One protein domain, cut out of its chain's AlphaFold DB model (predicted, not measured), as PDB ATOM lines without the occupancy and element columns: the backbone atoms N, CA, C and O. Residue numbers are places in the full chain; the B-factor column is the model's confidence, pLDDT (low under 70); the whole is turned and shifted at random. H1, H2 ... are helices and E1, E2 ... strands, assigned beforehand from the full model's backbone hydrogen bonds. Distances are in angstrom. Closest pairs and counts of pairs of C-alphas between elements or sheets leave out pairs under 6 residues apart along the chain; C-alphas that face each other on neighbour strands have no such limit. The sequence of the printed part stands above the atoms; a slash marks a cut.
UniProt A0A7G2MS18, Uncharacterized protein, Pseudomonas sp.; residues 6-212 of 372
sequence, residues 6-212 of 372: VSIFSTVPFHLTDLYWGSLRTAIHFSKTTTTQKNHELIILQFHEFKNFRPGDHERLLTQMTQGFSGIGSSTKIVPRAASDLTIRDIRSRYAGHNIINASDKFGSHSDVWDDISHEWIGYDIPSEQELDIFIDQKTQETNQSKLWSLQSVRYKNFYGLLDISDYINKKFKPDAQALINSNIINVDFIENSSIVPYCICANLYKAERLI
ATOM      1  N   VAL A   6      75.696-134.684  63.541       37.00
ATOM      2  CA  VAL A   6      76.613-134.596  64.679       37.00
ATOM      3  C   VAL A   6      77.337-133.266  64.552       37.00
ATOM      4  O   VAL A   6      78.037-133.036  63.564       37.00
ATOM      5  N   SER A   7      77.157-132.384  65.531       38.56
ATOM      6  CA  SER A   7      77.978-131.179  65.632       38.56
ATOM      7  C   SER A   7      79.062-131.406  66.674       38.56
ATOM      8  O   SER A   7      78.820-131.936  67.756       38.56
ATOM      9  N   ILE A   8      80.289-131.032  66.323       31.50
ATOM     10  CA  ILE A   8      81.417-131.071  67.247       31.50
ATOM     11  C   ILE A   8      81.313-129.819  68.108       31.50
ATOM     12  O   ILE A   8      81.536-128.713  67.614       31.50
ATOM     13  N   PHE A   9      81.004-129.990  69.392       34.72
ATOM     14  CA  PHE A   9      81.160-128.931  70.376       34.72
ATOM     15  C   PHE A   9      82.279-129.243  71.343       34.72
ATOM     16  O   PHE A   9      82.319-130.296  71.963       34.72
ATOM     17  N   SER A  10      83.146-128.254  71.522       29.47
ATOM     18  CA  SER A  10      83.948-128.135  72.727       29.47
ATOM     19  C   SER A  10      83.110-127.314  73.709       29.47
ATOM     20  O   SER A  10      82.964-126.104  73.519       29.47
ATOM     21  N   THR A  11      82.577-127.932  74.762       31.23
ATOM     22  CA  THR A  11      82.108-127.223  75.967       31.23
ATOM     23  C   THR A  11      83.308-126.753  76.785       31.23
ATOM     24  O   THR A  11      83.510-127.110  77.941       31.23
ATOM     25  N   VAL A  12      84.157-125.938  76.162       30.55
ATOM     26  CA  VAL A  12      85.157-125.161  76.882       30.55
ATOM     27  C   VAL A  12      84.586-123.751  76.981       30.55
ATOM     28  O   VAL A  12      84.381-123.131  75.935       30.55
ATOM     29  N   PRO A  13      84.298-123.226  78.188       32.50
ATOM     30  CA  PRO A  13      83.916-121.830  78.336       32.50
ATOM     31  C   PRO A  13      84.947-120.960  77.616       32.50
ATOM     32  O   PRO A  13      86.153-121.084  77.847       32.50
ATOM     33  N   PHE A  14      84.474-120.119  76.697       40.56
ATOM     34  CA  PHE A  14      85.332-119.267  75.884       40.56
ATOM     35  C   PHE A  14      86.055-118.267  76.795       40.56
ATOM     36  O   PHE A  14      85.499-117.247  77.193       40.56
ATOM     37  N   HIS A  15      87.295-118.588  77.163       35.75
ATOM     38  CA  HIS A  15      88.170-117.744  77.967       35.75
ATOM     39  C   HIS A  15      89.123-116.947  77.061       35.75
ATOM     40  O   HIS A  15      89.657-117.468  76.087       35.75
ATOM     41  N   LEU A  16      89.347-115.677  77.412       37.72
ATOM     42  CA  LEU A  16      90.117-114.634  76.703       37.72
ATOM     43  C   LEU A  16      91.639-114.900  76.516       37.72
ATOM     44  O   LEU A  16      92.426-113.957  76.514       37.72
ATOM     45  N   THR A  17      92.101-116.147  76.389       40.06
ATOM     46  CA  THR A  17      93.538-116.483  76.257       40.06
ATOM     47  C   THR A  17      93.949-116.765  74.806       40.06
ATOM     48  O   THR A  17      93.132-117.176  73.994       40.06
ATOM     49  N   ASP A  18      95.231-116.593  74.453       38.75
ATOM     50  CA  ASP A  18      95.766-116.795  73.086       38.75
ATOM     51  C   ASP A  18      95.521-118.198  72.483       38.75
ATOM     52  O   ASP A  18      95.560-118.373  71.262       38.75
ATOM     53  N   LEU A  19      95.188-119.188  73.319       41.97
ATOM     54  CA  LEU A  19      94.772-120.534  72.910       41.97
ATOM     55  C   LEU A  19      93.478-120.515  72.063       41.97
ATOM     56  O   LEU A  19      93.320-121.320  71.146       41.97
ATOM     57  N   TYR A  20      92.589-119.552  72.326       51.28
ATOM     58  CA  TYR A  20      91.313-119.335  71.634       51.28
ATOM     59  C   TYR A  20      91.482-118.898  70.172       51.28
ATOM     60  O   TYR A  20      90.789-119.372  69.273       51.28
ATOM     61  N   TRP A  21      92.437-118.008  69.903       51.12
ATOM     62  CA  TRP A  21      92.691-117.554  68.536       51.12
ATOM     63  C   TRP A  21      93.357-118.648  67.701       51.12
ATOM     64  O   TRP A  21      93.113-118.738  66.497       51.12
ATOM     65  N   GLY A  22      94.144-119.514  68.346       52.84
ATOM     66  CA  GLY A  22      94.657-120.741  67.745       52.84
ATOM     67  C   GLY A  22      93.537-121.712  67.366       52.84
ATOM     68  O   GLY A  22      93.514-122.184  66.229       52.84
ATOM     69  N   SER A  23      92.573-121.961  68.259       57.56
ATOM     70  CA  SER A  23      91.468-122.896  68.003       57.56
ATOM     71  C   SER A  23      90.467-122.375  66.969       57.56
ATOM     72  O   SER A  23      90.090-123.133  66.080       57.56
ATOM     73  N   LEU A  24      90.111-121.082  66.981       59.12
ATOM     74  CA  LEU A  24      89.215-120.496  65.974       59.12
ATOM     75  C   LEU A  24      89.853-120.490  64.581       59.12
ATOM     76  O   LEU A  24      89.211-120.866  63.603       59.12
ATOM     77  N   ARG A  25      91.134-120.114  64.467       62.38
ATOM     78  CA  ARG A  25      91.862-120.196  63.189       62.38
ATOM     79  C   ARG A  25      91.980-121.633  62.700       62.38
ATOM     80  O   ARG A  25      91.843-121.865  61.503       62.38
ATOM     81  N   THR A  26      92.185-122.583  63.611       61.75
ATOM     82  CA  THR A  26      92.203-124.016  63.289       61.75
ATOM     83  C   THR A  26      90.830-124.496  62.826       61.75
ATOM     84  O   THR A  26      90.755-125.179  61.814       61.75
ATOM     85  N   ALA A  27      89.741-124.073  63.473       59.75
ATOM     86  CA  ALA A  27      88.374-124.393  63.063       59.75
ATOM     87  C   ALA A  27      88.029-123.793  61.692       59.75
ATOM     88  O   ALA A  27      87.482-124.487  60.834       59.75
ATOM     89  N   ILE A  28      88.410-122.534  61.443       62.88
ATOM     90  CA  ILE A  28      88.260-121.881  60.135       62.88
ATOM     91  C   ILE A  28      89.070-122.633  59.073       62.88
ATOM     92  O   ILE A  28      88.560-122.904  57.986       62.88
ATOM     93  N   HIS A  29      90.323-122.982  59.375       63.69
ATOM     94  CA  HIS A  29      91.195-123.707  58.457       63.69
ATOM     95  C   HIS A  29      90.649-125.104  58.143       63.69
ATOM     96  O   HIS A  29      90.477-125.431  56.974       63.69
ATOM     97  N   PHE A  30      90.295-125.888  59.165       63.03
ATOM     98  CA  PHE A  30      89.661-127.198  59.019       63.03
ATOM     99  C   PHE A  30      88.397-127.113  58.160       63.03
ATOM    100  O   PHE A  30      88.264-127.847  57.184       63.03
ATOM    101  N   SER A  31      87.516-126.154  58.453       61.03
ATOM    102  CA  SER A  31      86.268-125.966  57.709       61.03
ATOM    103  C   SER A  31      86.518-125.660  56.231       61.03
ATOM    104  O   SER A  31      85.842-126.211  55.361       61.03
ATOM    105  N   LYS A  32      87.521-124.831  55.916       63.00
ATOM    106  CA  LYS A  32      87.921-124.547  54.529       63.00
ATOM    107  C   LYS A  32      88.444-125.789  53.815       63.00
ATOM    108  O   LYS A  32      88.042-126.054  52.682       63.00
ATOM    109  N   THR A  33      89.307-126.565  54.463       60.88
ATOM    110  CA  THR A  33      89.909-127.765  53.868       60.88
ATOM    111  C   THR A  33      88.857-128.843  53.603       60.88
ATOM    112  O   THR A  33      88.780-129.363  52.490       60.88
ATOM    113  N   THR A  34      87.986-129.114  54.578       56.25
ATOM    114  CA  THR A  34      86.923-130.123  54.470       56.25
ATOM    115  C   THR A  34      85.884-129.741  53.416       56.25
ATOM    116  O   THR A  34      85.566-130.555  52.550       56.25
ATOM    117  N   THR A  35      85.413-128.487  53.404       56.84
ATOM    118  CA  THR A  35      84.414-128.035  52.411       56.84
ATOM    119  C   THR A  35      84.959-128.000  50.985       56.84
ATOM    120  O   THR A  35      84.215-128.282  50.052       56.84
ATOM    121  N   THR A  36      86.255-127.719  50.802       57.06
ATOM    122  CA  THR A  36      86.899-127.745  49.476       57.06
ATOM    123  C   THR A  36      87.060-129.174  48.940       57.06
ATOM    124  O   THR A  36      87.027-129.389  47.732       57.06
ATOM    125  N   GLN A  37      87.224-130.169  49.819       54.59
ATOM    126  CA  GLN A  37      87.280-131.583  49.425       54.59
ATOM    127  C   GLN A  37      85.888-132.205  49.248       54.59
ATOM    128  O   GLN A  37      85.723-133.138  48.463       54.59
ATOM    129  N   LYS A  38      84.883-131.686  49.959       58.50
ATOM    130  CA  LYS A  38      83.511-132.195  49.971       58.50
ATOM    131  C   LYS A  38      82.512-131.066  49.717       58.50
ATOM    132  O   LYS A  38      81.848-130.587  50.633       58.50
ATOM    133  N   ASN A  39      82.372-130.686  48.447       58.25
ATOM    134  CA  ASN A  39      81.622-129.514  47.958       58.25
ATOM    135  C   ASN A  39      80.133-129.403  48.375       58.25
ATOM    136  O   ASN A  39      79.471-128.455  47.960       58.25
ATOM    137  N   HIS A  40      79.578-130.342  49.152       69.56
ATOM    138  CA  HIS A  40      78.148-130.424  49.485       69.56
ATOM    139  C   HIS A  40      77.827-130.480  50.994       69.56
ATOM    140  O   HIS A  40      76.643-130.596  51.337       69.56
ATOM    141  N   GLU A  41      78.826-130.448  51.884       77.94
ATOM    142  CA  GLU A  41      78.607-130.493  53.340       77.94
ATOM    143  C   GLU A  41      78.318-129.095  53.912       77.94
ATOM    144  O   GLU A  41      78.960-128.114  53.541       77.94
ATOM    145  N   LEU A  42      77.350-129.022  54.831       84.94
ATOM    146  CA  LEU A  42      77.101-127.848  55.665       84.94
ATOM    147  C   LEU A  42      77.743-128.080  57.034       84.94
ATOM    148  O   LEU A  42      77.555-129.137  57.631       84.94
ATOM    149  N   ILE A  43      78.460-127.084  57.538       84.38
ATOM    150  CA  ILE A  43      79.068-127.084  58.867       84.38
ATOM    151  C   ILE A  43      78.333-126.045  59.709       84.38
ATOM    152  O   ILE A  43      78.249-124.876  59.326       84.38
ATOM    153  N   ILE A  44      77.814-126.474  60.857       87.62
ATOM    154  CA  ILE A  44      77.149-125.603  61.825       87.62
ATOM    155  C   ILE A  44      78.144-125.282  62.936       87.62
ATOM    156  O   ILE A  44      78.681-126.177  63.584       87.62
ATOM    157  N   LEU A  45      78.386-123.994  63.138       86.75
ATOM    158  CA  LEU A  45      79.170-123.443  64.229       86.75
ATOM    159  C   LEU A  45      78.212-122.668  65.124       86.75
ATOM    160  O   LEU A  45      77.775-121.567  64.783       86.75
ATOM    161  N   GLN A  46      77.857-123.255  66.256       85.44
ATOM    162  CA  GLN A  46      77.031-122.575  67.240       85.44
ATOM    163  C   GLN A  46      77.912-122.015  68.364       85.44
ATOM    164  O   GLN A  46      78.989-122.532  68.657       85.44
ATOM    165  N   PHE A  47      77.470-120.927  68.987       84.56
ATOM    166  CA  PHE A  47      78.183-120.300  70.093       84.56
ATOM    167  C   PHE A  47      77.210-119.931  71.215       84.56
ATOM    168  O   PHE A  47      76.387-119.031  71.040       84.56
ATOM    169  N   HIS A  48      77.334-120.603  72.366       77.06
ATOM    170  CA  HIS A  48      76.395-120.475  73.491       77.06
ATOM    171  C   HIS A  48      76.832-119.454  74.551       77.06
ATOM    172  O   HIS A  48      76.070-118.561  74.921       77.06
ATOM    173  N   GLU A  49      78.065-119.569  75.056       77.56
ATOM    174  CA  GLU A  49      78.540-118.763  76.185       77.56
ATOM    175  C   GLU A  49      79.877-118.089  75.872       77.56
ATOM    176  O   GLU A  49      80.839-118.737  75.477       77.56
ATOM    177  N   PHE A  50      79.961-116.783  76.124       81.00
ATOM    178  CA  PHE A  50      81.199-116.014  76.005       81.00
ATOM    179  C   PHE A  50      81.588-115.425  77.355       81.00
ATOM    180  O   PHE A  50      81.310-114.265  77.673       81.00
ATOM    181  N   LYS A  51      82.220-116.247  78.191       78.44
ATOM    182  CA  LYS A  51      82.584-115.839  79.543       78.44
ATOM    183  C   LYS A  51      83.612-114.705  79.503       78.44
ATOM    184  O   LYS A  51      84.689-114.831  78.931       78.44
ATOM    185  N   ASN A  52      83.293-113.600  80.177       83.56
ATOM    186  CA  ASN A  52      84.118-112.388  80.268       83.56
ATOM    187  C   ASN A  52      84.301-111.597  78.958       83.56
ATOM    188  O   ASN A  52      85.160-110.713  78.922       83.56
ATOM    189  N   PHE A  53      83.525-111.864  77.904       84.19
ATOM    190  CA  PHE A  53      83.570-111.026  76.704       84.19
ATOM    191  C   PHE A  53      83.035-109.621  76.988       84.19
ATOM    192  O   PHE A  53      82.049-109.433  77.702       84.19
ATOM    193  N   ARG A  54      83.689-108.618  76.401       85.69
ATOM    194  CA  ARG A  54      83.190-107.240  76.338       85.69
ATOM    195  C   ARG A  54      82.506-107.009  74.987       85.69
ATOM    196  O   ARG A  54      82.789-107.744  74.043       85.69
ATOM    197  N   PRO A  55      81.678-105.958  74.826       83.00
ATOM    198  CA  PRO A  55      81.034-105.664  73.540       83.00
ATOM    199  C   PRO A  55      82.006-105.643  72.342       83.00
ATOM    200  O   PRO A  55      81.746-106.281  71.327       83.00
ATOM    201  N   GLY A  56      83.185-105.027  72.493       85.00
ATOM    202  CA  GLY A  56      84.209-105.009  71.437       85.00
ATOM    203  C   GLY A  56      84.833-106.379  71.116       85.00
ATOM    204  O   GLY A  56      85.331-106.579  70.010       85.00
ATOM    205  N   ASP A  57      84.793-107.346  72.040       84.88
ATOM    206  CA  ASP A  57      85.240-108.718  71.765       84.88
ATOM    207  C   ASP A  57      84.249-109.453  70.857       84.88
ATOM    208  O   ASP A  57      84.676-110.152  69.936       84.88
ATOM    209  N   HIS A  58      82.943-109.234  71.056       83.94
ATOM    210  CA  HIS A  58      81.902-109.767  70.174       83.94
ATOM    211  C   HIS A  58      82.027-109.206  68.754       83.94
ATOM    212  O   HIS A  58      82.024-109.975  67.796       83.94
ATOM    213  N   GLU A  59      82.210-107.891  68.605       85.88
ATOM    214  CA  GLU A  59      82.399-107.255  67.291       85.88
ATOM    215  C   GLU A  59      83.649-107.778  66.572       85.88
ATOM    216  O   GLU A  59      83.617-108.090  65.376       85.88
ATOM    217  N   ARG A  60      84.758-107.926  67.308       84.62
ATOM    218  CA  ARG A  60      86.009-108.463  66.765       84.62
ATOM    219  C   ARG A  60      85.849-109.911  66.310       84.62
ATOM    220  O   ARG A  60      86.321-110.255  65.227       84.62
ATOM    221  N   LEU A  61      85.196-110.748  67.112       83.00
ATOM    222  CA  LEU A  61      84.916-112.137  66.757       83.00
ATOM    223  C   LEU A  61      84.018-112.223  65.518       83.00
ATOM    224  O   LEU A  61      84.358-112.917  64.562       83.00
ATOM    225  N   LEU A  62      82.919-111.468  65.493       85.12
ATOM    226  CA  LEU A  62      82.000-111.415  64.357       85.12
ATOM    227  C   LEU A  62      82.716-111.012  63.063       85.12
ATOM    228  O   LEU A  62      82.554-111.662  62.029       85.12
ATOM    229  N   THR A  63      83.567-109.987  63.133       84.81
ATOM    230  CA  THR A  63      84.381-109.529  61.999       84.81
ATOM    231  C   THR A  63      85.308-110.637  61.498       84.81
ATOM    232  O   THR A  63      85.405-110.873  60.297       84.81
ATOM    233  N   GLN A  64      85.968-111.366  62.402       79.44
ATOM    234  CA  GLN A  64      86.864-112.454  62.011       79.44
ATOM    235  C   GLN A  64      86.129-113.650  61.411       79.44
ATOM    236  O   GLN A  64      86.629-114.230  60.451       79.44
ATOM    237  N   MET A  65      84.962-114.022  61.936       79.50
ATOM    238  CA  MET A  65      84.168-115.109  61.356       79.50
ATOM    239  C   MET A  65      83.684-114.727  59.957       79.50
ATOM    240  O   MET A  65      83.913-115.461  58.998       79.50
ATOM    241  N   THR A  66      83.081-113.546  59.815       81.12
ATOM    242  CA  THR A  66      82.534-113.084  58.532       81.12
ATOM    243  C   THR A  66      83.616-112.888  57.474       81.12
ATOM    244  O   THR A  66      83.487-113.416  56.372       81.12
ATOM    245  N   GLN A  67      84.735-112.236  57.799       78.88
ATOM    246  CA  GLN A  67      85.849-112.063  56.857       78.88
ATOM    247  C   GLN A  67      86.644-113.353  56.634       78.88
ATOM    248  O   GLN A  67      87.106-113.621  55.524       78.88
ATOM    249  N   GLY A  68      86.813-114.163  57.679       72.69
ATOM    250  CA  GLY A  68      87.557-115.415  57.632       72.69
ATOM    251  C   GLY A  68      86.894-116.442  56.727       72.69
ATOM    252  O   GLY A  68      87.597-117.108  55.967       72.69
ATOM    253  N   PHE A  69      85.562-116.537  56.756       69.81
ATOM    254  CA  PHE A  69      84.808-117.409  55.864       69.81
ATOM    255  C   PHE A  69      84.472-116.732  54.536       69.81
ATOM    256  O   PHE A  69      84.729-117.340  53.517       69.81
ATOM    257  N   SER A  70      83.990-115.490  54.497       65.75
ATOM    258  CA  SER A  70      83.438-114.873  53.274       65.75
ATOM    259  C   SER A  70      84.369-113.863  52.572       65.75
ATOM    260  O   SER A  70      83.925-113.125  51.694       65.75
ATOM    261  N   GLY A  71      85.653-113.799  52.939       62.94
ATOM    262  CA  GLY A  71      86.633-112.882  52.342       62.94
ATOM    263  C   GLY A  71      86.932-113.131  50.854       62.94
ATOM    264  O   GLY A  71      86.641-114.196  50.302       62.94
ATOM    265  N   ILE A  72      87.552-112.140  50.196       57.44
ATOM    266  CA  ILE A  72      87.944-112.199  48.776       57.44
ATOM    267  C   ILE A  72      88.797-113.453  48.523       57.44
ATOM    268  O   ILE A  72      89.845-113.634  49.138       57.44
ATOM    269  N   GLY A  73      88.340-114.313  47.606       59.84
ATOM    270  CA  GLY A  73      89.023-115.558  47.232       59.84
ATOM    271  C   GLY A  73      88.692-116.782  48.096       59.84
ATOM    272  O   GLY A  73      89.298-117.831  47.890       59.84
ATOM    273  N   SER A  74      87.751-116.692  49.043       66.88
ATOM    274  CA  SER A  74      87.329-117.858  49.830       66.88
ATOM    275  C   SER A  74      86.466-118.831  49.011       66.88
ATOM    276  O   SER A  74      85.490-118.425  48.374       66.88
ATOM    277  N   SER A  75      86.813-120.124  49.055       64.94
ATOM    278  CA  SER A  75      86.028-121.240  48.494       64.94
ATOM    279  C   SER A  75      84.840-121.643  49.374       64.94
ATOM    280  O   SER A  75      83.963-122.381  48.934       64.94
ATOM    281  N   THR A  76      84.798-121.143  50.606       69.31
ATOM    282  CA  THR A  76      83.749-121.393  51.592       69.31
ATOM    283  C   THR A  76      82.998-120.089  51.826       69.31
ATOM    284  O   THR A  76      83.624-119.038  51.857       69.31
ATOM    285  N   LYS A  77      81.676-120.110  52.005       84.69
ATOM    286  CA  LYS A  77      80.902-118.904  52.352       84.69
ATOM    287  C   LYS A  77      79.878-119.188  53.444       84.69
ATOM    288  O   LYS A  77      79.508-120.343  53.668       84.69
ATOM    289  N   ILE A  78      79.425-118.131  54.111       89.50
ATOM    290  CA  ILE A  78      78.431-118.221  55.184       89.50
ATOM    291  C   ILE A  78      77.015-118.303  54.613       89.50
ATOM    292  O   ILE A  78      76.594-117.426  53.871       89.50
ATOM    293  N   VAL A  79      76.259-119.323  54.996       91.19
ATOM    294  CA  VAL A  79      74.829-119.424  54.709       91.19
ATOM    295  C   VAL A  79      74.102-118.331  55.507       91.19
ATOM    296  O   VAL A  79      74.124-118.365  56.738       91.19
ATOM    297  N   PRO A  80      73.460-117.349  54.849       93.50
ATOM    298  CA  PRO A  80      72.899-116.197  55.545       93.50
ATOM    299  C   PRO A  80      71.660-116.574  56.360       93.50
ATOM    300  O   PRO A  80      70.988-117.565  56.075       93.50
ATOM    301  N   ARG A  81      71.306-115.734  57.336       93.00
ATOM    302  CA  ARG A  81      70.111-115.856  58.185       93.00
ATOM    303  C   ARG A  81      68.826-116.033  57.384       93.00
ATOM    304  O   ARG A  81      67.987-116.833  57.761       93.00
ATOM    305  N   ALA A  82      68.688-115.347  56.249       93.88
ATOM    306  CA  ALA A  82      67.517-115.470  55.373       93.88
ATOM    307  C   ALA A  82      67.312-116.891  54.798       93.88
ATOM    308  O   ALA A  82      66.303-117.157  54.148       93.88
ATOM    309  N   ALA A  83      68.277-117.792  54.993       93.38
ATOM    310  CA  ALA A  83      68.201-119.187  54.602       93.38
ATOM    311  C   ALA A  83      67.771-120.136  55.741       93.38
ATOM    312  O   ALA A  83      67.674-121.334  55.483       93.38
ATOM    313  N   SER A  84      67.527-119.645  56.965       90.56
ATOM    314  CA  SER A  84      67.269-120.483  58.152       90.56
ATOM    315  C   SER A  84      66.078-121.432  58.003       90.56
ATOM    316  O   SER A  84      66.116-122.555  58.502       90.56
ATOM    317  N   ASP A  85      65.057-121.007  57.256       89.12
ATOM    318  CA  ASP A  85      63.818-121.768  57.051       89.12
ATOM    319  C   ASP A  85      63.825-122.578  55.743       89.12
ATOM    320  O   ASP A  85      62.832-123.205  55.372       89.12
ATOM    321  N   LEU A  86      64.939-122.569  55.006       90.06
ATOM    322  CA  LEU A  86      65.043-123.254  53.725       90.06
ATOM    323  C   LEU A  86      65.365-124.743  53.886       90.06
ATOM    324  O   LEU A  86      66.056-125.187  54.806       90.06
ATOM    325  N   THR A  87      64.912-125.531  52.910       86.44
ATOM    326  CA  THR A  87      65.375-126.913  52.751       86.44
ATOM    327  C   THR A  87      66.847-126.936  52.329       86.44
ATOM    328  O   THR A  87      67.340-125.996  51.708       86.44
ATOM    329  N   ILE A  88      67.560-128.042  52.570       85.62
ATOM    330  CA  ILE A  88      68.951-128.201  52.097       85.62
ATOM    331  C   ILE A  88      69.038-128.005  50.576       85.62
ATOM    332  O   ILE A  88      69.995-127.423  50.073       85.62
ATOM    333  N   ARG A  89      68.030-128.475  49.830       85.19
ATOM    334  CA  ARG A  89      67.937-128.310  48.372       85.19
ATOM    335  C   ARG A  89      67.823-126.835  47.981       85.19
ATOM    336  O   ARG A  89      68.504-126.388  47.059       85.19
ATOM    337  N   ASP A  90      66.992-126.073  48.685       90.81
ATOM    338  CA  ASP A  90      66.873-124.626  48.490       90.81
ATOM    339  C   ASP A  90      68.166-123.891  48.864       90.81
ATOM    340  O   ASP A  90      68.597-123.018  48.116       90.81
ATOM    341  N   ILE A  91      68.839-124.273  49.955       90.56
ATOM    342  CA  ILE A  91      70.140-123.694  50.328       90.56
ATOM    343  C   ILE A  91      71.173-123.956  49.231       90.56
ATOM    344  O   ILE A  91      71.800-123.023  48.738       90.56
ATOM    345  N   ARG A  92      71.307-125.208  48.786       86.62
ATOM    346  CA  ARG A  92      72.273-125.594  47.746       86.62
ATOM    347  C   ARG A  92      72.021-124.897  46.410       86.62
ATOM    348  O   ARG A  92      72.977-124.595  45.703       86.62
ATOM    349  N   SER A  93      70.759-124.643  46.062       90.25
ATOM    350  CA  SER A  93      70.400-123.969  44.807       90.25
ATOM    351  C   SER A  93      70.539-122.448  44.880       90.25
ATOM    352  O   SER A  93      71.114-121.850  43.974       90.25
ATOM    353  N   ARG A  94      70.042-121.810  45.948       93.19
ATOM    354  CA  ARG A  94      70.020-120.340  46.091       93.19
ATOM    355  C   ARG A  94      71.338-119.773  46.609       93.19
ATOM    356  O   ARG A  94      71.699-118.653  46.264       93.19
ATOM    357  N   TYR A  95      72.060-120.550  47.408       89.12
ATOM    358  CA  TYR A  95      73.306-120.166  48.066       89.12
ATOM    359  C   TYR A  95      74.432-121.149  47.725       89.12
ATOM    360  O   TYR A  95      75.195-121.565  48.594       89.12
ATOM    361  N   ALA A  96      74.581-121.510  46.446       85.00
ATOM    362  CA  ALA A  96      75.649-122.402  45.991       85.00
ATOM    363  C   ALA A  96      77.040-121.956  46.503       85.00
ATOM    364  O   ALA A  96      77.401-120.778  46.426       85.00
ATOM    365  N   GLY A  97      77.805-122.899  47.066       80.38
ATOM    366  CA  GLY A  97      79.121-122.654  47.677       80.38
ATOM    367  C   GLY A  97      79.097-122.056  49.093       80.38
ATOM    368  O   GLY A  97      80.161-121.843  49.677       80.38
ATOM    369  N   HIS A  98      77.918-121.777  49.662       87.19
ATOM    370  CA  HIS A  98      77.785-121.394  51.067       87.19
ATOM    371  C   HIS A  98      77.599-122.654  51.908       87.19
ATOM    372  O   HIS A  98      76.636-123.394  51.726       87.19
ATOM    373  N   ASN A  99      78.543-122.887  52.818       83.44
ATOM    374  CA  ASN A  99      78.698-124.153  53.529       83.44
ATOM    375  C   ASN A  99      78.835-123.976  55.049       83.44
ATOM    376  O   ASN A  99      78.934-124.966  55.762       83.44
ATOM    377  N   ILE A 100      78.867-122.739  55.561       86.06
ATOM    378  CA  ILE A 100      79.062-122.450  56.991       86.06
ATOM    379  C   ILE A 100      77.817-121.780  57.543       86.06
ATOM    380  O   ILE A 100      77.422-120.732  57.048       86.06
ATOM    381  N   ILE A 101      77.223-122.343  58.586       88.94
ATOM    382  CA  ILE A 101      76.146-121.718  59.350       88.94
ATOM    383  C   ILE A 101      76.742-121.275  60.681       88.94
ATOM    384  O   ILE A 101      77.236-122.109  61.432       88.94
ATOM    385  N   ASN A 102      76.689-119.979  60.978       88.88
ATOM    386  CA  ASN A 102      77.003-119.469  62.310       88.88
ATOM    387  C   ASN A 102      75.691-119.225  63.057       88.88
ATOM    388  O   ASN A 102      74.841-118.513  62.527       88.88
ATOM    389  N   ALA A 103      75.538-119.758  64.267       89.94
ATOM    390  CA  ALA A 103      74.338-119.581  65.090       89.94
ATOM    391  C   ALA A 103      74.698-119.035  66.477       89.94
ATOM    392  O   ALA A 103      75.535-119.610  67.177       89.94
ATOM    393  N   SER A 104      74.101-117.903  66.859       88.19
ATOM    394  CA  SER A 104      74.240-117.322  68.201       88.19
ATOM    395  C   SER A 104      73.282-116.145  68.389       88.19
ATOM    396  O   SER A 104      73.143-115.306  67.498       88.19
ATOM    397  N   ASP A 105      72.709-116.003  69.584       86.81
ATOM    398  CA  ASP A 105      71.946-114.812  69.986       86.81
ATOM    399  C   ASP A 105      72.850-113.613  70.343       86.81
ATOM    400  O   ASP A 105      72.386-112.474  70.435       86.81
ATOM    401  N   LYS A 106      74.159-113.834  70.516       86.62
ATOM    402  CA  LYS A 106      75.102-112.827  71.037       86.62
ATOM    403  C   LYS A 106      75.581-111.809  70.003       86.62
ATOM    404  O   LYS A 106      76.234-110.838  70.375       86.62
ATOM    405  N   PHE A 107      75.263-112.006  68.724       86.69
ATOM    406  CA  PHE A 107      75.636-111.095  67.631       86.69
ATOM    407  C   PHE A 107      74.459-110.262  67.098       86.69
ATOM    408  O   PHE A 107      74.579-109.622  66.052       86.69
ATOM    409  N   GLY A 108      73.322-110.250  67.804       83.50
ATOM    410  CA  GLY A 108      72.127-109.511  67.396       83.50
ATOM    411  C   GLY A 108      71.563-109.983  66.049       83.50
ATOM    412  O   GLY A 108      71.751-111.127  65.642       83.50
ATOM    413  N   SER A 109      70.870-109.097  65.330       87.56
ATOM    414  CA  SER A 109      70.183-109.414  64.063       87.56
ATOM    415  C   SER A 109      71.092-109.367  62.823       87.56
ATOM    416  O   SER A 109      70.663-108.931  61.755       87.56
ATOM    417  N   HIS A 110      72.359-109.771  62.949       90.88
ATOM    418  CA  HIS A 110      73.303-109.749  61.829       90.88
ATOM    419  C   HIS A 110      72.859-110.706  60.704       90.88
ATOM    420  O   HIS A 110      72.483-111.850  60.962       90.88
ATOM    421  N   SER A 111      72.929-110.265  59.441       91.56
ATOM    422  CA  SER A 111      72.421-111.027  58.285       91.56
ATOM    423  C   SER A 111      73.146-112.352  58.045       91.56
ATOM    424  O   SER A 111      72.561-113.275  57.488       91.56
ATOM    425  N   ASP A 112      74.402-112.447  58.474       91.19
ATOM    426  CA  ASP A 112      75.263-113.626  58.289       91.19
ATOM    427  C   ASP A 112      75.273-114.571  59.503       91.19
ATOM    428  O   ASP A 112      76.047-115.522  59.551       91.19
ATOM    429  N   VAL A 113      74.455-114.304  60.519       90.88
ATOM    430  CA  VAL A 113      74.389-115.126  61.732       90.88
ATOM    431  C   VAL A 113      72.945-115.537  61.938       90.88
ATOM    432  O   VAL A 113      72.072-114.676  62.026       90.88
ATOM    433  N   TRP A 114      72.680-116.835  61.988       92.94
ATOM    434  CA  TRP A 114      71.364-117.375  62.307       92.94
ATOM    435  C   TRP A 114      70.996-117.056  63.756       92.94
ATOM    436  O   TRP A 114      71.867-116.786  64.586       92.94
ATOM    437  N   ASP A 115      69.699-117.082  64.057       90.00
ATOM    438  CA  ASP A 115      69.250-117.072  65.448       90.00
ATOM    439  C   ASP A 115      69.829-118.262  66.221       90.00
ATOM    440  O   ASP A 115      70.318-119.232  65.632       90.00
ATOM    441  N   ASP A 116      69.796-118.166  67.549       88.69
ATOM    442  CA  ASP A 116      70.278-119.250  68.394       88.69
ATOM    443  C   ASP A 116      69.495-120.545  68.140       88.69
ATOM    444  O   ASP A 116      68.277-120.542  67.933       88.69
ATOM    445  N   ILE A 117      70.227-121.654  68.143       88.50
ATOM    446  CA  ILE A 117      69.675-123.003  68.052       88.50
ATOM    447  C   ILE A 117      69.408-123.445  69.490       88.50
ATOM    448  O   ILE A 117      70.316-123.398  70.315       88.50
ATOM    449  N   SER A 118      68.192-123.884  69.826       89.50
ATOM    450  CA  SER A 118      67.908-124.269  71.221       89.50
ATOM    451  C   SER A 118      68.899-125.332  71.695       89.50
ATOM    452  O   SER A 118      69.194-126.278  70.960       89.50
ATOM    453  N   HIS A 119      69.448-125.159  72.893       89.44
ATOM    454  CA  HIS A 119      70.438-126.065  73.453       89.44
ATOM    455  C   HIS A 119      69.871-126.811  74.648       89.44
ATOM    456  O   HIS A 119      69.712-126.257  75.736       89.44
ATOM    457  N   GLU A 120      69.581-128.085  74.437       91.81
ATOM    458  CA  GLU A 120      69.003-128.963  75.432       91.81
ATOM    459  C   GLU A 120      70.125-129.657  76.204       91.81
ATOM    460  O   GLU A 120      70.707-130.650  75.760       91.81
ATOM    461  N   TRP A 121      70.406-129.130  77.393       91.81
ATOM    462  CA  TRP A 121      71.337-129.695  78.363       91.81
ATOM    463  C   TRP A 121      70.610-129.996  79.676       91.81
ATOM    464  O   TRP A 121      69.750-129.230  80.112       91.81
ATOM    465  N   ILE A 122      70.971-131.104  80.326       92.38
ATOM    466  CA  ILE A 122      70.331-131.557  81.572       92.38
ATOM    467  C   ILE A 122      70.584-130.613  82.765       92.38
ATOM    468  O   ILE A 122      69.899-130.691  83.781       92.38
ATOM    469  N   GLY A 123      71.545-129.692  82.641       90.88
ATOM    470  CA  GLY A 123      71.774-128.613  83.604       90.88
ATOM    471  C   GLY A 123      72.859-128.884  84.649       90.88
ATOM    472  O   GLY A 123      73.107-128.020  85.487       90.88
ATOM    473  N   TYR A 124      73.496-130.059  84.632       89.56
ATOM    474  CA  TYR A 124      74.594-130.403  85.541       89.56
ATOM    475  C   TYR A 124      75.526-131.477  84.958       89.56
ATOM    476  O   TYR A 124      75.168-132.202  84.031       89.56
ATOM    477  N   ASP A 125      76.737-131.575  85.514       87.88
ATOM    478  CA  ASP A 125      77.866-132.286  84.890       87.88
ATOM    479  C   ASP A 125      77.899-133.805  85.152       87.88
ATOM    480  O   ASP A 125      78.490-134.581  84.400       87.88
ATOM    481  N   ILE A 126      77.295-134.268  86.242       89.69
ATOM    482  CA  ILE A 126      77.453-135.655  86.712       89.69
ATOM    483  C   ILE A 126      76.123-136.415  86.818       89.69
ATOM    484  O   ILE A 126      75.864-137.030  87.855       89.69
ATOM    485  N   PRO A 127      75.262-136.411  85.779       92.50
ATOM    486  CA  PRO A 127      74.049-137.213  85.807       92.50
ATOM    487  C   PRO A 127      74.387-138.704  85.826       92.50
ATOM    488  O   PRO A 127      75.387-139.171  85.261       92.50
ATOM    489  N   SER A 128      73.529-139.478  86.478       92.06
ATOM    490  CA  SER A 128      73.458-140.920  86.270       92.06
ATOM    491  C   SER A 128      72.991-141.226  84.842       92.06
ATOM    492  O   SER A 128      72.379-140.391  84.175       92.06
ATOM    493  N   GLU A 129      73.252-142.441  84.356       93.31
ATOM    494  CA  GLU A 129      72.740-142.858  83.041       93.31
ATOM    495  C   GLU A 129      71.216-142.825  82.992       93.31
ATOM    496  O   GLU A 129      70.669-142.460  81.964       93.31
ATOM    497  N   GLN A 130      70.538-143.144  84.099       94.69
ATOM    498  CA  GLN A 130      69.079-143.117  84.185       94.69
ATOM    499  C   GLN A 130      68.518-141.695  84.069       94.69
ATOM    500  O   GLN A 130      67.540-141.482  83.360       94.69
ATOM    501  N   GLU A 131      69.122-140.717  84.747       95.69
ATOM    502  CA  GLU A 131      68.701-139.312  84.635       95.69
ATOM    503  C   GLU A 131      68.906-138.791  83.211       95.69
ATOM    504  O   GLU A 131      68.023-138.131  82.662       95.69
ATOM    505  N   LEU A 132      70.038-139.142  82.593       95.31
ATOM    506  CA  LEU A 132      70.316-138.787  81.207       95.31
ATOM    507  C   LEU A 132      69.345-139.479  80.236       95.31
ATOM    508  O   LEU A 132      68.864-138.847  79.302       95.31
ATOM    509  N   ASP A 133      69.000-140.742  80.489       95.44
ATOM    510  CA  ASP A 133      68.050-141.521  79.688       95.44
ATOM    511  C   ASP A 133      66.657-140.880  79.684       95.44
ATOM    512  O   ASP A 133      66.115-140.617  78.609       95.44
ATOM    513  N   ILE A 134      66.149-140.535  80.876       94.69
ATOM    514  CA  ILE A 134      64.869-139.839  81.072       94.69
ATOM    515  C   ILE A 134      64.879-138.480  80.368       94.69
ATOM    516  O   ILE A 134      63.920-138.141  79.677       94.69
ATOM    517  N   PHE A 135      65.953-137.704  80.530       95.25
ATOM    518  CA  PHE A 135      66.080-136.393  79.896       95.25
ATOM    519  C   PHE A 135      66.052-136.496  78.367       95.25
ATOM    520  O   PHE A 135      65.295-135.775  77.714       95.25
ATOM    521  N   ILE A 136      66.837-137.412  77.792       94.56
ATOM    522  CA  ILE A 136      66.878-137.623  76.344       94.56
ATOM    523  C   ILE A 136      65.509-138.075  75.838       94.56
ATOM    524  O   ILE A 136      65.027-137.510  74.861       94.56
ATOM    525  N   ASP A 137      64.852-139.033  76.500       92.69
ATOM    526  CA  ASP A 137      63.525-139.499  76.077       92.69
ATOM    527  C   ASP A 137      62.508-138.363  76.090       92.69
ATOM    528  O   ASP A 137      61.795-138.175  75.113       92.69
ATOM    529  N   GLN A 138      62.487-137.542  77.142       91.25
ATOM    530  CA  GLN A 138      61.597-136.381  77.217       91.25
ATOM    531  C   GLN A 138      61.831-135.383  76.076       91.25
ATOM    532  O   GLN A 138      60.870-134.843  75.531       91.25
ATOM    533  N   LYS A 139      63.092-135.121  75.708       90.38
ATOM    534  CA  LYS A 139      63.441-134.152  74.655       90.38
ATOM    535  C   LYS A 139      63.276-134.689  73.240       90.38
ATOM    536  O   LYS A 139      63.125-133.902  72.314       90.38
ATOM    537  N   THR A 140      63.291-136.007  73.082       89.75
ATOM    538  CA  THR A 140      63.204-136.691  71.785       89.75
ATOM    539  C   THR A 140      61.853-137.365  71.552       89.75
ATOM    540  O   THR A 140      61.697-138.133  70.603       89.75
ATOM    541  N   GLN A 141      60.844-137.058  72.370       85.94
ATOM    542  CA  GLN A 141      59.457-137.313  71.988       85.94
ATOM    543  C   GLN A 141      59.156-136.598  70.668       85.94
ATOM    544  O   GLN A 141      59.677-135.506  70.416       85.94
ATOM    545  N   GLU A 142      58.338-137.222  69.817       70.06
ATOM    546  CA  GLU A 142      57.917-136.618  68.554       70.06
ATOM    547  C   GLU A 142      57.274-135.260  68.850       70.06
ATOM    548  O   GLU A 142      56.203-135.149  69.448       70.06
ATOM    549  N   THR A 143      57.975-134.198  68.471       58.53
ATOM    550  CA  THR A 143      57.480-132.836  68.591       58.53
ATOM    551  C   THR A 143      57.531-132.215  67.208       58.53
ATOM    552  O   THR A 143      58.532-132.331  66.504       58.53
ATOM    553  N   ASN A 144      56.460-131.524  66.814       53.03
ATOM    554  CA  ASN A 144      56.415-130.721  65.587       53.03
ATOM    555  C   ASN A 144      57.270-129.444  65.739       53.03
ATOM    556  O   ASN A 144      56.798-128.327  65.520       53.03
ATOM    557  N   GLN A 145      58.521-129.584  66.184       59.81
ATOM    558  CA  GLN A 145      59.465-128.482  66.283       59.81
ATOM    559  C   GLN A 145      60.014-128.190  64.888       59.81
ATOM    560  O   GLN A 145      60.915-128.853  64.389       59.81
ATOM    561  N   SER A 146      59.464-127.158  64.251       64.81
ATOM    562  CA  SER A 146      59.928-126.690  62.941       64.81
ATOM    563  C   SER A 146      61.325-126.055  62.978       64.81
ATOM    564  O   SER A 146      61.956-125.889  61.930       64.81
ATOM    565  N   LYS A 147      61.820-125.703  64.174       79.56
ATOM    566  CA  LYS A 147      63.118-125.059  64.395       79.56
ATOM    567  C   LYS A 147      64.188-126.069  64.798       79.56
ATOM    568  O   LYS A 147      63.914-126.999  65.546       79.56
ATOM    569  N   LEU A 148      65.416-125.821  64.338       85.25
ATOM    570  CA  LEU A 148      66.589-126.588  64.745       85.25
ATOM    571  C   LEU A 148      66.841-126.453  66.248       85.25
ATOM    572  O   LEU A 148      66.801-125.351  66.799       85.25
ATOM    573  N   TRP A 149      67.201-127.570  66.867       88.75
ATOM    574  CA  TRP A 149      67.670-127.644  68.247       88.75
ATOM    575  C   TRP A 149      68.857-128.611  68.367       88.75
ATOM    576  O   TRP A 149      69.178-129.359  67.442       88.75
ATOM    577  N   SER A 150      69.546-128.575  69.501       90.19
ATOM    578  CA  SER A 150      70.687-129.434  69.803       90.19
ATOM    579  C   SER A 150      70.513-130.116  71.149       90.19
ATOM    580  O   SER A 150      70.056-129.498  72.103       90.19
ATOM    581  N   LEU A 151      70.892-131.386  71.221       91.81
ATOM    582  CA  LEU A 151      70.883-132.209  72.419       91.81
ATOM    583  C   LEU A 151      72.312-132.410  72.906       91.81
ATOM    584  O   LEU A 151      73.153-132.907  72.155       91.81
ATOM    585  N   GLN A 152      72.587-132.090  74.166       91.50
ATOM    586  CA  GLN A 152      73.856-132.427  74.796       91.50
ATOM    587  C   GLN A 152      73.740-133.727  75.591       91.50
ATOM    588  O   GLN A 152      72.991-133.810  76.563       91.50
ATOM    589  N   SER A 153      74.535-134.728  75.208       91.88
ATOM    590  CA  SER A 153      74.610-136.022  75.886       91.88
ATOM    591  C   SER A 153      76.042-136.292  76.343       91.88
ATOM    592  O   SER A 153      76.812-136.961  75.655       91.88
ATOM    593  N   VAL A 154      76.400-135.755  77.512       88.19
ATOM    594  CA  VAL A 154      77.748-135.849  78.096       88.19
ATOM    595  C   VAL A 154      77.687-136.181  79.584       88.19
ATOM    596  O   VAL A 154      76.680-135.926  80.247       88.19
ATOM    597  N   ARG A 155      78.780-136.736  80.116       88.62
ATOM    598  CA  ARG A 155      78.975-136.992  81.550       88.62
ATOM    599  C   ARG A 155      80.417-136.683  81.936       88.62
ATOM    600  O   ARG A 155      81.345-136.964  81.180       88.62
ATOM    601  N   TYR A 156      80.609-136.159  83.140       84.88
ATOM    602  CA  TYR A 156      81.925-135.854  83.697       84.88
ATOM    603  C   TYR A 156      82.226-136.744  84.914       84.88
ATOM    604  O   TYR A 156      81.347-137.391  85.484       84.88
ATOM    605  N   LYS A 157      83.496-136.822  85.319       80.62
ATOM    606  CA  LYS A 157      83.921-137.508  86.553       80.62
ATOM    607  C   LYS A 157      83.856-136.554  87.752       80.62
ATOM    608  O   LYS A 157      84.235-135.393  87.629       80.62
ATOM    609  N   ASN A 158      83.519-137.073  88.940       71.38
ATOM    610  CA  ASN A 158      83.438-136.292  90.194       71.38
ATOM    611  C   ASN A 158      84.710-135.506  90.564       71.38
ATOM    612  O   ASN A 158      84.621-134.520  91.287       71.38
ATOM    613  N   PHE A 159      85.886-135.940  90.107       62.16
ATOM    614  CA  PHE A 159      87.179-135.325  90.425       62.16
ATOM    615  C   PHE A 159      87.955-134.925  89.161       62.16
ATOM    616  O   PHE A 159      89.166-135.089  89.125       62.16
ATOM    617  N   TYR A 160      87.263-134.392  88.148       63.06
ATOM    618  CA  TYR A 160      87.787-133.859  86.877       63.06
ATOM    619  C   TYR A 160      87.884-134.845  85.702       63.06
ATOM    620  O   TYR A 160      88.285-136.003  85.828       63.06
ATOM    621  N   GLY A 161      87.567-134.308  84.520       69.12
ATOM    622  CA  GLY A 161      87.698-134.963  83.224       69.12
ATOM    623  C   GLY A 161      86.375-135.476  82.664       69.12
ATOM    624  O   GLY A 161      85.457-135.838  83.401       69.12
ATOM    625  N   LEU A 162      86.316-135.515  81.336       70.88
ATOM    626  CA  LEU A 162      85.239-136.148  80.591       70.88
ATOM    627  C   LEU A 162      85.194-137.646  80.910       70.88
ATOM    628  O   LEU A 162      86.236-138.307  81.017       70.88
ATOM    629  N   LEU A 163      83.989-138.176  81.096       82.94
ATOM    630  CA  LEU A 163      83.759-139.609  81.173       82.94
ATOM    631  C   LEU A 163      83.473-140.113  79.757       82.94
ATOM    632  O   LEU A 163      82.559-139.619  79.104       82.94
ATOM    633  N   ASP A 164      84.245-141.093  79.291       88.69
ATOM    634  CA  ASP A 164      83.901-141.791  78.054       88.69
ATOM    635  C   ASP A 164      82.634-142.619  78.294       88.69
ATOM    636  O   ASP A 164      82.621-143.528  79.128       88.69
ATOM    637  N   ILE A 165      81.563-142.247  77.599       91.56
ATOM    638  CA  ILE A 165      80.244-142.882  77.672       91.56
ATOM    639  C   ILE A 165      79.827-143.462  76.317       91.56
ATOM    640  O   ILE A 165      78.638-143.629  76.055       91.56
ATOM    641  N   SER A 166      80.789-143.772  75.445       92.94
ATOM    642  CA  SER A 166      80.526-144.210  74.069       92.94
ATOM    643  C   SER A 166      79.620-145.442  73.984       92.94
ATOM    644  O   SER A 166      78.751-145.499  73.116       92.94
ATOM    645  N   ASP A 167      79.738-146.389  74.920       94.19
ATOM    646  CA  ASP A 167      78.849-147.559  74.995       94.19
ATOM    647  C   ASP A 167      77.389-147.166  75.261       94.19
ATOM    648  O   ASP A 167      76.467-147.688  74.628       94.19
ATOM    649  N   TYR A 168      77.172-146.206  76.165       95.12
ATOM    650  CA  TYR A 168      75.849-145.649  76.441       95.12
ATOM    651  C   TYR A 168      75.302-144.910  75.212       95.12
ATOM    652  O   TYR A 168      74.162-145.157  74.823       95.12
ATOM    653  N   ILE A 169      76.119-144.077  74.555       95.56
ATOM    654  CA  ILE A 169      75.737-143.365  73.323       95.56
ATOM    655  C   ILE A 169      75.310-144.355  72.232       95.56
ATOM    656  O   ILE A 169      74.227-144.214  71.667       95.56
ATOM    657  N   ASN A 170      76.106-145.401  71.985       94.94
ATOM    658  CA  ASN A 170      75.802-146.434  70.990       94.94
ATOM    659  C   ASN A 170      74.515-147.199  71.315       94.94
ATOM    660  O   ASN A 170      73.793-147.625  70.414       94.94
ATOM    661  N   LYS A 171      74.224-147.393  72.604       95.56
ATOM    662  CA  LYS A 171      73.001-148.053  73.053       95.56
ATOM    663  C   LYS A 171      71.774-147.150  72.911       95.56
ATOM    664  O   LYS A 171      70.737-147.645  72.476       95.56
ATOM    665  N   LYS A 172      71.879-145.874  73.295       95.25
ATOM    666  CA  LYS A 172      70.763-144.914  73.317       95.25
ATOM    667  C   LYS A 172      70.372-144.447  71.917       95.25
ATOM    668  O   LYS A 172      69.188-144.354  71.613       95.25
ATOM    669  N   PHE A 173      71.359-144.199  71.061       94.25
ATOM    670  CA  PHE A 173      71.171-143.630  69.728       94.25
ATOM    671  C   PHE A 173      71.425-144.654  68.623       94.25
ATOM    672  O   PHE A 173      72.145-144.378  67.668       94.25
ATOM    673  N   LYS A 174      70.854-145.857  68.738       92.56
ATOM    674  CA  LYS A 174      70.875-146.810  67.618       92.56
ATOM    675  C   LYS A 174      70.192-146.202  66.380       92.56
ATOM    676  O   LYS A 174      69.309-145.363  66.550       92.56
ATOM    677  N   PRO A 175      70.549-146.629  65.154       86.56
ATOM    678  CA  PRO A 175      69.983-146.088  63.914       86.56
ATOM    679  C   PRO A 175      68.450-146.023  63.854       86.56
ATOM    680  O   PRO A 175      67.901-145.091  63.277       86.56
ATOM    681  N   ASP A 176      67.782-147.007  64.452       82.62
ATOM    682  CA  ASP A 176      66.330-147.195  64.501       82.62
ATOM    683  C   ASP A 176      65.687-146.661  65.795       82.62
ATOM    684  O   ASP A 176      64.472-146.737  65.974       82.62
ATOM    685  N   ALA A 177      66.484-146.118  66.720       89.25
ATOM    686  CA  ALA A 177      65.970-145.577  67.967       89.25
ATOM    687  C   ALA A 177      65.259-144.242  67.727       89.25
ATOM    688  O   ALA A 177      65.821-143.316  67.135       89.25
ATOM    689  N   GLN A 178      64.058-144.100  68.296       86.88
ATOM    690  CA  GLN A 178      63.284-142.855  68.234       86.88
ATOM    691  C   GLN A 178      64.068-141.651  68.765       86.88
ATOM    692  O   GLN A 178      64.001-140.574  68.183       86.88
ATOM    693  N   ALA A 179      64.909-141.849  69.786       91.50
ATOM    694  CA  ALA A 179      65.778-140.795  70.303       91.50
ATOM    695  C   ALA A 179      66.689-140.182  69.223       91.50
ATOM    696  O   ALA A 179      66.886-138.968  69.176       91.50
ATOM    697  N   LEU A 180      67.229-141.010  68.324       91.50
ATOM    698  CA  LEU A 180      68.068-140.548  67.222       91.50
ATOM    699  C   LEU A 180      67.226-139.974  66.077       91.50
ATOM    700  O   LEU A 180      67.545-138.905  65.551       91.50
ATOM    701  N   ILE A 181      66.141-140.661  65.710       87.00
ATOM    702  CA  ILE A 181      65.233-140.237  64.638       87.00
ATOM    703  C   ILE A 181      64.627-138.863  64.962       87.00
ATOM    704  O   ILE A 181      64.573-137.999  64.097       87.00
ATOM    705  N   ASN A 182      64.285-138.573  66.209       87.19
ATOM    706  CA  ASN A 182      63.636-137.308  66.563       87.19
ATOM    707  C   ASN A 182      64.620-136.172  66.882       87.19
ATOM    708  O   ASN A 182      64.206-135.041  67.131       87.19
ATOM    709  N   SER A 183      65.928-136.434  66.834       88.69
ATOM    710  CA  SER A 183      66.964-135.426  67.080       88.69
ATOM    711  C   SER A 183      67.349-134.645  65.816       88.69
ATOM    712  O   SER A 183      67.405-135.198  64.710       88.69
ATOM    713  N   ASN A 184      67.687-133.358  65.984       87.69
ATOM    714  CA  ASN A 184      68.318-132.538  64.940       87.69
ATOM    715  C   ASN A 184      69.845-132.514  65.068       87.69
ATOM    716  O   ASN A 184      70.558-132.880  64.141       87.69
ATOM    717  N   ILE A 185      70.370-132.085  66.215       90.19
ATOM    718  CA  ILE A 185      71.812-132.050  66.461       90.19
ATOM    719  C   ILE A 185      72.107-132.812  67.743       90.19
ATOM    720  O   ILE A 185      71.481-132.541  68.761       90.19
ATOM    721  N   ILE A 186      73.059-133.744  67.712       91.06
ATOM    722  CA  ILE A 186      73.512-134.459  68.912       91.06
ATOM    723  C   ILE A 186      74.972-134.101  69.171       91.06
ATOM    724  O   ILE A 186      75.839-134.333  68.326       91.06
ATOM    725  N   ASN A 187      75.223-133.550  70.353       89.56
ATOM    726  CA  ASN A 187      76.544-133.194  70.846       89.56
ATOM    727  C   ASN A 187      76.997-134.255  71.857       89.56
ATOM    728  O   ASN A 187      76.342-134.460  72.886       89.56
ATOM    729  N   VAL A 188      78.123-134.908  71.571       89.56
ATOM    730  CA  VAL A 188      78.757-135.904  72.449       89.56
ATOM    731  C   VAL A 188      80.258-135.654  72.531       89.56
ATOM    732  O   VAL A 188      80.858-135.120  71.595       89.56
ATOM    733  N   ASP A 189      80.870-136.096  73.624       85.25
ATOM    734  CA  ASP A 189      82.323-136.192  73.744       85.25
ATOM    735  C   ASP A 189      82.835-137.530  73.201       85.25
ATOM    736  O   ASP A 189      82.081-138.493  73.081       85.25
ATOM    737  N   PHE A 190      84.132-137.588  72.873       85.44
ATOM    738  CA  PHE A 190      84.789-138.784  72.330       85.44
ATOM    739  C   PHE A 190      84.063-139.379  71.110       85.44
ATOM    740  O   PHE A 190      83.929-140.593  70.998       85.44
ATOM    741  N   ILE A 191      83.621-138.527  70.173       84.12
ATOM    742  CA  ILE A 191      82.877-138.933  68.962       84.12
ATOM    743  C   ILE A 191      83.540-140.130  68.261       84.12
ATOM    744  O   ILE A 191      82.837-141.060  67.869       84.12
ATOM    745  N   GLU A 192      84.873-140.134  68.164       86.00
ATOM    746  CA  GLU A 192      85.679-141.192  67.532       86.00
ATOM    747  C   GLU A 192      85.564-142.570  68.210       86.00
ATOM    748  O   GLU A 192      85.776-143.589  67.555       86.00
ATOM    749  N   ASN A 193      85.193-142.616  69.492       90.88
ATOM    750  CA  ASN A 193      85.014-143.850  70.260       90.88
ATOM    751  C   ASN A 193      83.588-144.420  70.129       90.88
ATOM    752  O   ASN A 193      83.317-145.532  70.583       90.88
ATOM    753  N   SER A 194      82.673-143.683  69.491       91.38
ATOM    754  CA  SER A 194      81.275-144.074  69.302       91.38
ATOM    755  C   SER A 194      80.931-144.283  67.823       91.38
ATOM    756  O   SER A 194      81.601-143.801  66.913       91.38
ATOM    757  N   SER A 195      79.829-144.981  67.565       93.62
ATOM    758  CA  SER A 195      79.238-145.154  66.234       93.62
ATOM    759  C   SER A 195      78.222-144.056  65.895       93.62
ATOM    760  O   SER A 195      77.461-144.204  64.942       93.62
ATOM    761  N   ILE A 196      78.192-142.944  66.640       92.56
ATOM    762  CA  ILE A 196      77.139-141.929  66.499       92.56
ATOM    763  C   ILE A 196      77.081-141.320  65.092       92.56
ATOM    764  O   ILE A 196      75.998-141.131  64.552       92.56
ATOM    765  N   VAL A 197      78.230-141.081  64.448       88.44
ATOM    766  CA  VAL A 197      78.286-140.506  63.093       88.44
ATOM    767  C   VAL A 197      77.641-141.432  62.053       88.44
ATOM    768  O   VAL A 197      76.705-140.988  61.382       88.44
ATOM    769  N   PRO A 198      78.069-142.705  61.892       87.75
ATOM    770  CA  PRO A 198      77.383-143.610  60.977       87.75
ATOM    771  C   PRO A 198      75.928-143.867  61.387       87.75
ATOM    772  O   PRO A 198      75.087-144.021  60.507       87.75
ATOM    773  N   TYR A 199      75.592-143.840  62.681       93.38
ATOM    774  CA  TYR A 199      74.202-143.976  63.122       93.38
ATOM    775  C   TYR A 199      73.332-142.794  62.679       93.38
ATOM    776  O   TYR A 199      72.265-143.031  62.118       93.38
ATOM    777  N   CYS A 200      73.791-141.545  62.813       89.19
ATOM    778  CA  CYS A 200      73.088-140.369  62.284       89.19
ATOM    779  C   CYS A 200      72.879-140.453  60.764       89.19
ATOM    780  O   CYS A 200      71.816-140.086  60.264       89.19
ATOM    781  N   ILE A 201      73.871-140.957  60.017       84.19
ATOM    782  CA  ILE A 201      73.736-141.183  58.569       84.19
ATOM    783  C   ILE A 201      72.624-142.202  58.300       84.19
ATOM    784  O   ILE A 201      71.721-141.907  57.517       84.19
ATOM    785  N   CYS A 202      72.650-143.356  58.971       87.88
ATOM    786  CA  CYS A 202      71.616-144.380  58.829       87.88
ATOM    787  C   CYS A 202      70.223-143.852  59.197       87.88
ATOM    788  O   CYS A 202      69.279-144.087  58.454       87.88
ATOM    789  N   ALA A 203      70.094-143.084  60.280       88.25
ATOM    790  CA  ALA A 203      68.819-142.494  60.680       88.25
ATOM    791  C   ALA A 203      68.288-141.493  59.641       88.25
ATOM    792  O   ALA A 203      67.094-141.475  59.358       88.25
ATOM    793  N   ASN A 204      69.148-140.677  59.022       83.62
ATOM    794  CA  ASN A 204      68.718-139.780  57.942       83.62
ATOM    795  C   ASN A 204      68.302-140.535  56.674       83.62
ATOM    796  O   ASN A 204      67.372-140.101  55.998       83.62
ATOM    797  N   LEU A 205      68.977-141.642  56.346       85.81
ATOM    798  CA  LEU A 205      68.564-142.513  55.244       85.81
ATOM    799  C   LEU A 205      67.205-143.148  55.542       85.81
ATOM    800  O   LEU A 205      66.306-143.041  54.717       85.81
ATOM    801  N   TYR A 206      67.020-143.675  56.752       84.38
ATOM    802  CA  TYR A 206      65.746-144.216  57.221       84.38
ATOM    803  C   TYR A 206      64.607-143.189  57.116       84.38
ATOM    804  O   TYR A 206      63.555-143.484  56.556       84.38
ATOM    805  N   LYS A 207      64.825-141.945  57.570       82.44
ATOM    806  CA  LYS A 207      63.848-140.849  57.411       82.44
ATOM    807  C   LYS A 207      63.515-140.571  55.946       82.44
ATOM    808  O   LYS A 207      62.361-140.330  55.615       82.44
ATOM    809  N   ALA A 208      64.525-140.561  55.078       83.38
ATOM    810  CA  ALA A 208      64.330-140.296  53.659       83.38
ATOM    811  C   ALA A 208      63.542-141.420  52.974       83.38
ATOM    812  O   ALA A 208      62.658-141.130  52.172       83.38
ATOM    813  N   GLU A 209      63.837-142.676  53.309       87.00
ATOM    814  CA  GLU A 209      63.133-143.859  52.806       87.00
ATOM    815  C   GLU A 209      61.675-143.879  53.274       87.00
ATOM    816  O   GLU A 209      60.780-144.028  52.445       87.00
ATOM    817  N   ARG A 210      61.425-143.582  54.556       86.19
ATOM    818  CA  ARG A 210      60.079-143.460  55.138       86.19
ATOM    819  C   ARG A 210      59.188-142.444  54.414       86.19
ATOM    820  O   ARG A 210      57.981-142.627  54.367       86.19
ATOM    821  N   LEU A 211      59.749-141.373  53.848       82.94
ATOM    822  CA  LEU A 211      58.976-140.349  53.120       82.94
ATOM    823  C   LEU A 211      58.593-140.753  51.689       82.94
ATOM    824  O   LEU A 211      57.749-140.099  51.078       82.94
ATOM    825  N   ILE A 212      59.243-141.772  51.125       88.94
ATOM    826  CA  ILE A 212      58.980-142.267  49.764       88.94
ATOM    827  C   ILE A 212      58.424-143.691  49.760       88.94
ATOM    828  O   ILE A 212      58.332-144.308  48.691       88.94
TER     829      ILE A 212
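AT A GLANCE: This is residues 6 to 212 of the 372 residues of an uncharacterized protein of Pseudomonas sp. (UniProt A0A7G2MS18). Two small lobes face each other: in the first, H1 and H2 pack on a parallel pair of strands, E1 and E2, with H3 near one end of E2; in the second, a three-stranded sheet, E3, E4 and E5, has H4, H5, H6 and H7 gathered loosely on the side away from the first lobe. Residues 104 to 117 link the lobes, and the stretch from residue 6 to 17 runs from beside E5 to the first lobe. The printed part has 207 residues, with seven named helices and five named strands in the order H1 E1 H2 H3 E2 E3 H4 E4 H5 H6 E5 H7; both sheets are parallel, the larger in the order E3 E4 E5. The class is mostly helix, though under half of the residues are in named elements. The whole is compact, with a radius of gyration of the C-alphas of 17.7 A and spans of 49 by 49 by 30 A.

IN THESE COORDINATES: After residues 6 to 17, which have no named element, H1 takes residues 18 to 37, begins with C-alpha 18 at (95.766, -116.795, 73.086) and is 29.2 A long. E1 is residues 43 to 46, and H2 is residues 55 to 70, 22.4 A long. H3 is residues 88 to 94, and E2, the longest strand, is residues 98 to 103, 14.6 A, with C-alpha 98 at (77.785, -121.394, 51.067). E3 is residues 118 to 120, H4 residues 129 to 139, 15.3 A, and E4 residues 149 to 152. H5 is residues 166 to 172, H6 residues 178 to 181 and E5 residues 185 to 187. H7, residues 196 to 210, is 20.6 A long and ends with C-alpha 210 at (60.079, -143.460, 55.138).

HOW THE PARTS SIT: E1 and E2 are parallel neighbours at 16 degrees, with N 43 and O 99 2.8 A apart, within hydrogen-bond range. Residues 77 to 78 pair in parallel with residues 98 to 100 of E2. H1 and H2 only just touch, with 3 pairs of C-alphas within 8 A; the closest are those of Ile 28 and Gly 68, 7.0 A apart. They run the same way at a shallow tilt of 23 degrees. H3 touches no helix; its closest C-alpha to E2 is that of Arg 92, 7.7 A from that of His 98. E1, H2, H3 and E2 form a strand-helix-strand unit, two parallel neighbour strands with helices between, and its crossover is right-handed. E3, H4, E4 and E4, H5, H6, E5 are two more, also right-handed. E3 and E4 are parallel at 26 degrees, with N 150 and O 118 2.7 A apart. E4 and E5 are parallel at 21 degrees, with N 187 and O 151 2.8 A apart. H4 only grazes this sheet with residues 132 to 139, and H7 only grazes it with residues 196 to 200. H4 and H5 are close but not clearly touching, the C-alphas of Asp 133 and Lys 172 being 7.7 A apart, at a steep tilt of 47 degrees. H6 and H7 touch, closest at the C-alphas of Ile 181 and Ala 203, 5.8 A apart. In H1, H2, H3, H4, H5 and H7 every O i to N i+4 pair is within hydrogen-bond range; H6 is too short for such a pair.

THE WHOLE: The C-alphas farthest apart, those of Ile 72 and Gln 130, are 50.7 A apart. The printed part has no cut. The links H2 to H3, E2 to E3 and E4 to H5 are long. Mean pLDDT of the printed part is 79.5; it is under 70 in residues 6 to 40, 69 to 76, 143 to 146 and 159 to 161.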